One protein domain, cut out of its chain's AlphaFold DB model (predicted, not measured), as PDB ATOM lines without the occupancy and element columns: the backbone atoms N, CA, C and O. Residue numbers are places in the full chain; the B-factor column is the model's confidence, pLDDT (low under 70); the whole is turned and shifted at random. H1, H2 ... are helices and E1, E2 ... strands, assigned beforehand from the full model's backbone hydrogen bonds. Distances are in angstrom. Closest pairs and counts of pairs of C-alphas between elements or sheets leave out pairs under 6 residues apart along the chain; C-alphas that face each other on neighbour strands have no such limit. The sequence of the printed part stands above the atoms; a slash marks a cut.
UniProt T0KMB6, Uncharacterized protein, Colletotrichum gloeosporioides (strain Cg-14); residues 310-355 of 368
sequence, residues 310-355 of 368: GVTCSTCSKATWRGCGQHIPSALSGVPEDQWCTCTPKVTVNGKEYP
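This is residues 310 to 355 of the 368 residues of an uncharacterized protein of Colletotrichum gloeosporioides (strain Cg-14) (UniProt T0KMB6). This domain has little regular structure: two small strand hairpins, E1 with E2 and E3 with E4, with the short helix H1 near both and a long loop, residues 332 to 346, leading from H1 to E3. The printed part has 46 residues, of which only 17 are in named elements, in the order E1, E2, H1, E3, E4; the class is mixed and both sheets are antiparallel. It is compact, with a radius of gyration of the C-alphas of 9.6 A, and rounded, spanning 25 by 22 by 19 A.

Look first at E2, residues 319 to 322, and E1, residues 310 to 312, an antiparallel hairpin; N 311 and O 320 are within hydrogen-bond range at 2.8 A. E3, residues 347 to 349, and E4, residues 352 to 354, form the other antiparallel hairpin; N 354 and O 347 are within hydrogen-bond range at 2.8 A. E2 and E4 are only just apart, closest 8.4 A. In H1, residues 328 to 331, too short for an O i to N i+4 pair, Ala 331 comes closest to E2, its C-alpha 5.9 A from that of Trp 321; the closest C-alphas of H1 and E4 are those of Ile 328 and Tyr 354, 7.3 A.

Find C-alpha 319 at (106.004, 123.500, 129.138); from there E2 runs 10.5 A. E1 measures 7.2 A, H1 4.9 A, E3 and E4 6.6 A each; E4 ends at C-alpha 354, (104.084, 114.609, 134.602).

The C-alphas farthest apart, of Ser 314 and Gly 351, are 25.9 A apart. The printed part has no cut, the link from H1 to E3 is long, and no printed residue is under 70 in pLDDT.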
ATOM      1  N   GLY A 310     113.754 120.979 130.062       82.25
ATOM      2  CA  GLY A 310     112.478 121.595 129.696       82.25
ATOM      3  C   GLY A 310     112.442 122.039 128.231       82.25
ATOM      4  O   GLY A 310     113.432 122.546 127.707       82.25
ATOM      5  N   VAL A 311     111.304 121.843 127.569       82.69
ATOM      6  CA  VAL A 311     111.013 122.255 126.184       82.69
ATOM      7  C   VAL A 311     109.556 122.710 126.069       82.69
ATOM      8  O   VAL A 311     108.736 122.407 126.932       82.69
ATOM      9  N   THR A 312     109.188 123.384 124.983       86.12
ATOM     10  CA  THR A 312     107.789 123.750 124.710       86.12
ATOM     11  C   THR A 312     107.091 122.652 123.906       86.12
ATOM     12  O   THR A 312     107.621 122.172 122.906       86.12
ATOM     13  N   CYS A 313     105.898 122.230 124.328       85.00
ATOM     14  CA  CYS A 313     105.101 121.239 123.608       85.00
ATOM     15  C   CYS A 313     104.600 121.815 122.276       85.00
ATOM     16  O   CYS A 313     103.890 122.815 122.275       85.00
ATOM     17  N   SER A 314     104.877 121.152 121.151       82.81
ATOM     18  CA  SER A 314     104.411 121.595 119.827       82.81
ATOM     19  C   SER A 314     102.893 121.501 119.632       82.81
ATOM     20  O   SER A 314     102.364 122.085 118.695       82.81
ATOM     21  N   THR A 315     102.191 120.751 120.485       83.19
ATOM     22  CA  THR A 315     100.741 120.526 120.368       83.19
ATOM     23  C   THR A 315      99.922 121.544 121.157       83.19
ATOM     24  O   THR A 315      98.885 121.992 120.684       83.19
ATOM     25  N   CYS A 316     100.355 121.903 122.370       88.31
ATOM     26  CA  CYS A 316      99.600 122.803 123.256       88.31
ATOM     27  C   CYS A 316     100.380 124.046 123.705       88.31
ATOM     28  O   CYS A 316      99.874 124.812 124.520       88.31
ATOM     29  N   SER A 317     101.610 124.230 123.217       88.94
ATOM     30  CA  SER A 317     102.494 125.372 123.506       88.94
ATOM     31  C   SER A 317     102.843 125.584 124.984       88.94
ATOM     32  O   SER A 317     103.410 126.609 125.351       88.94
ATOM     33  N   LYS A 318     102.533 124.607 125.841       91.00
ATOM     34  CA  LYS A 318     102.853 124.600 127.271       91.00
ATOM     35  C   LYS A 318     104.166 123.871 127.559       91.00
ATOM     36  O   LYS A 318     104.650 123.100 126.726       91.00
ATOM     37  N   ALA A 319     104.727 124.085 128.746       91.06
ATOM     38  CA  ALA A 319     106.004 123.500 129.138       91.06
ATOM     39  C   ALA A 319     105.918 121.971 129.240       91.06
ATOM     40  O   ALA A 319     105.034 121.411 129.886       91.06
ATOM     41  N   THR A 320     106.857 121.281 128.613       93.06
ATOM     42  CA  THR A 320     107.073 119.847 128.772       93.06
ATOM     43  C   THR A 320     108.572 119.563 128.882       93.06
ATOM     44  O   THR A 320     109.370 120.475 129.074       93.06
ATOM     45  N   TRP A 321     108.982 118.305 128.828       91.69
ATOM     46  CA  TRP A 321     110.362 117.883 129.003       91.69
ATOM     47  C   TRP A 321     110.811 116.978 127.858       91.69
ATOM     48  O   TRP A 321     110.006 116.436 127.095       91.69
ATOM     49  N   ARG A 322     112.124 116.798 127.746       82.50
ATOM     50  CA  ARG A 322     112.753 115.857 126.822       82.50
ATOM     51  C   ARG A 322     113.989 115.242 127.459       82.50
ATOM     52  O   ARG A 322     114.654 115.907 128.243       82.50
ATOM     53  N   GLY A 323     114.287 113.982 127.154       76.12
ATOM     54  CA  GLY A 323     115.440 113.258 127.697       76.12
ATOM     55  C   GLY A 323     115.082 111.836 128.118       76.12
ATOM     56  O   GLY A 323     114.169 111.234 127.563       76.12
ATOM     57  N   CYS A 324     115.791 111.299 129.109       74.81
ATOM     58  CA  CYS A 324     115.721 109.885 129.499       74.81
ATOM     59  C   CYS A 324     114.473 109.464 130.302       74.81
ATOM     60  O   CYS A 324     114.321 108.290 130.625       74.81
ATOM     61  N   GLY A 325     113.627 110.412 130.710       78.50
ATOM     62  CA  GLY A 325     112.439 110.168 131.540       78.50
ATOM     63  C   GLY A 325     112.685 110.014 133.043       78.50
ATOM     64  O   GLY A 325     111.727 110.031 133.803       78.50
ATOM     65  N   GLN A 326     113.934 109.935 133.509       76.56
ATOM     66  CA  GLN A 326     114.245 109.769 134.940       76.56
ATOM     67  C   GLN A 326     114.376 111.101 135.703       76.56
ATOM     68  O   GLN A 326     114.244 111.136 136.922       76.56
ATOM     69  N   HIS A 327     114.589 112.218 134.998       81.12
ATOM     70  CA  HIS A 327     114.848 113.537 135.605       81.12
ATOM     71  C   HIS A 327     113.760 114.575 135.299       81.12
ATOM     72  O   HIS A 327     114.005 115.779 135.352       81.12
ATOM     73  N   ILE A 328     112.547 114.119 134.979       87.00
ATOM     74  CA  ILE A 328     111.398 114.985 134.668       87.00
ATOM     75  C   ILE A 328     111.111 116.030 135.760       87.00
ATOM     76  O   ILE A 328     110.916 117.192 135.401       87.00
ATOM     77  N   PRO A 329     111.153 115.691 137.069       87.12
ATOM     78  CA  PRO A 329     110.926 116.685 138.119       87.12
ATOM     79  C   PRO A 329     111.917 117.852 138.053       87.12
ATOM     80  O   PRO A 329     111.556 118.997 138.307       87.12
ATOM     81  N   SER A 330     113.171 117.568 137.685       78.88
ATOM     82  CA  SER A 330     114.209 118.587 137.538       78.88
ATOM     83  C   SER A 330     114.034 119.389 136.248       78.88
ATOM     84  O   SER A 330     114.209 120.601 136.270       78.88
ATOM     85  N   ALA A 331     113.628 118.739 135.154       81.19
ATOM     86  CA  ALA A 331     113.377 119.387 133.867       81.19
ATOM     87  C   ALA A 331     112.233 120.417 133.904       81.19
ATOM     88  O   ALA A 331     112.248 121.365 133.125       81.19
ATOM     89  N   LEU A 332     111.257 120.228 134.799       86.44
ATOM     90  CA  LEU A 332     110.112 121.125 135.003       86.44
ATOM     91  C   LEU A 332     110.218 121.950 136.296       86.44
ATOM     92  O   LEU A 332     109.249 122.589 136.711       86.44
ATOM     93  N   SER A 333     111.382 121.940 136.950       85.94
ATOM     94  CA  SER A 333     111.596 122.709 138.174       85.94
ATOM     95  C   SER A 333     111.438 124.207 137.899       85.94
ATOM     96  O   SER A 333     111.994 124.732 136.939       85.94
ATOM     97  N   GLY A 334     110.653 124.893 138.733       82.50
ATOM     98  CA  GLY A 334     110.375 126.324 138.586       82.50
ATOM     99  C   GLY A 334     109.242 126.672 137.616       82.50
ATOM    100  O   GLY A 334     108.863 127.838 137.553       82.50
ATOM    101  N   VAL A 335     108.655 125.693 136.916       87.12
ATOM    102  CA  VAL A 335     107.448 125.906 136.107       87.12
ATOM    103  C   VAL A 335     106.210 125.519 136.926       87.12
ATOM    104  O   VAL A 335     106.106 124.353 137.322       87.12
ATOM    105  N   PRO A 336     105.263 126.441 137.177       92.25
ATOM    106  CA  PRO A 336     103.985 126.124 137.817       92.25
ATOM    107  C   PRO A 336     103.210 125.016 137.079       92.25
ATOM    108  O   PRO A 336     103.211 124.966 135.849       92.25
ATOM    109  N   GLU A 337     102.548 124.115 137.812       91.88
ATOM    110  CA  GLU A 337     101.886 122.931 137.226       91.88
ATOM    111  C   GLU A 337     100.751 123.272 136.248       91.88
ATOM    112  O   GLU A 337     100.497 122.532 135.299       91.88
ATOM    113  N   ASP A 338     100.089 124.414 136.425       93.12
ATOM    114  CA  ASP A 338      99.058 124.927 135.515       93.12
ATOM    115  C   ASP A 338      99.622 125.351 134.139       93.12
ATOM    116  O   ASP A 338      98.893 125.392 133.134       93.12
ATOM    117  N   GLN A 339     100.936 125.586 134.068       92.56
ATOM    118  CA  GLN A 339     101.692 125.881 132.849       92.56
ATOM    119  C   GLN A 339     102.312 124.635 132.201       92.56
ATOM    120  O   GLN A 339     102.935 124.741 131.140       92.56
ATOM    121  N   TRP A 340     102.133 123.446 132.787       96.19
ATOM    122  CA  TRP A 340     102.600 122.196 132.191       96.19
ATOM    123  C   TRP A 340     101.707 121.755 131.032       96.19
ATOM    124  O   TRP A 340     100.506 122.029 130.973       96.19
ATOM    125  N   CYS A 341     102.312 121.044 130.087       94.94
ATOM    126  CA  CYS A 341     101.636 120.394 128.979       94.94
ATOM    127  C   CYS A 341     100.508 119.477 129.481       94.94
ATOM    128  O   CYS A 341     100.656 118.734 130.448       94.94
ATOM    129  N   THR A 342      99.356 119.535 128.815       94.00
ATOM    130  CA  THR A 342      98.157 118.764 129.185       94.00
ATOM    131  C   THR A 342      97.891 117.594 128.235       94.00
ATOM    132  O   THR A 342      96.821 116.993 128.289       94.00
ATOM    133  N   CYS A 343      98.831 117.284 127.337       90.75
ATOM    134  CA  CYS A 343      98.718 116.162 126.407       90.75
ATOM    135  C   CYS A 343      98.772 114.813 127.146       90.75
ATOM    136  O   CYS A 343      99.320 114.706 128.242       90.75
ATOM    137  N   THR A 344      98.219 113.773 126.526       90.25
ATOM    138  CA  THR A 344      98.198 112.394 127.036       90.25
ATOM    139  C   THR A 344      98.976 111.456 126.095       90.25
ATOM    140  O   THR A 344      99.122 111.783 124.916       90.25
ATOM    141  N   PRO A 345      99.485 110.301 126.577       90.25
ATOM    142  CA  PRO A 345      99.453 109.819 127.960       90.25
ATOM    143  C   PRO A 345     100.475 110.540 128.849       90.25
ATOM    144  O   PRO A 345     101.578 110.861 128.417       90.25
ATOM    145  N   LYS A 346     100.114 110.784 130.109       91.44
ATOM    146  CA  LYS A 346     101.063 111.285 131.107       91.44
ATOM    147  C   LYS A 346     102.035 110.186 131.527       91.44
ATOM    148  O   LYS A 346     101.763 108.999 131.348       91.44
ATOM    149  N   VAL A 347     103.153 110.590 132.117       90.25
ATOM    150  CA  VAL A 347     104.139 109.670 132.690       90.25
ATOM    151  C   VAL A 347     104.217 109.858 134.196       90.25
ATOM    152  O   VAL A 347     104.152 110.979 134.694       90.25
ATOM    153  N   THR A 348     104.381 108.763 134.930       91.06
ATOM    154  CA  THR A 348     104.489 108.802 136.391       91.06
ATOM    155  C   THR A 348     105.938 108.609 136.800       91.06
ATOM    156  O   THR A 348     106.546 107.591 136.479       91.06
ATOM    157  N   VAL A 349     106.484 109.570 137.545       85.38
ATOM    158  CA  VAL A 349     107.830 109.488 138.127       85.38
ATOM    159  C   VAL A 349     107.723 109.748 139.621       85.38
ATOM    160  O   VAL A 349     107.173 110.764 140.042       85.38
ATOM    161  N   ASN A 350     108.228 108.816 140.430       84.75
ATOM    162  CA  ASN A 350     108.172 108.874 141.896       84.75
ATOM    163  C   ASN A 350     106.752 109.125 142.447       84.75
ATOM    164  O   ASN A 350     106.571 109.893 143.389       84.75
ATOM    165  N   GLY A 351     105.736 108.510 141.833       84.88
ATOM    166  CA  GLY A 351     104.336 108.618 142.265       84.88
ATOM    167  C   GLY A 351     103.625 109.922 141.885       84.88
ATOM    168  O   GLY A 351     102.448 110.066 142.199       84.88
ATOM    169  N   LYS A 352     104.295 110.851 141.187       89.38
ATOM    170  CA  LYS A 352     103.692 112.076 140.650       89.38
ATOM    171  C   LYS A 352     103.544 111.985 139.133       89.38
ATOM    172  O   LYS A 352     104.451 111.513 138.447       89.38
ATOM    173  N   GLU A 353     102.403 112.437 138.621       93.25
ATOM    174  CA  GLU A 353     102.166 112.534 137.182       93.25
ATOM    175  C   GLU A 353     102.849 113.766 136.580       93.25
ATOM    176  O   GLU A 353     102.774 114.870 137.121       93.25
ATOM    177  N   TYR A 354     103.450 113.578 135.411       94.19
ATOM    178  CA  TYR A 354     104.084 114.609 134.602       94.19
ATOM    179  C   TYR A 354     103.582 114.536 133.151       94.19
ATOM    180  O   TYR A 354     103.121 113.477 132.710       94.19
ATOM    181  N   PRO A 355     103.662 115.639 132.383       94.88
ATOM    182  CA  PRO A 355     103.324 115.633 130.958       94.88
ATOM    183  C   PRO A 355     104.134 114.605 130.145       94.88
ATOM    184  O   PRO A 355     105.216 114.212 130.580       94.88
TER     185      PRO A 355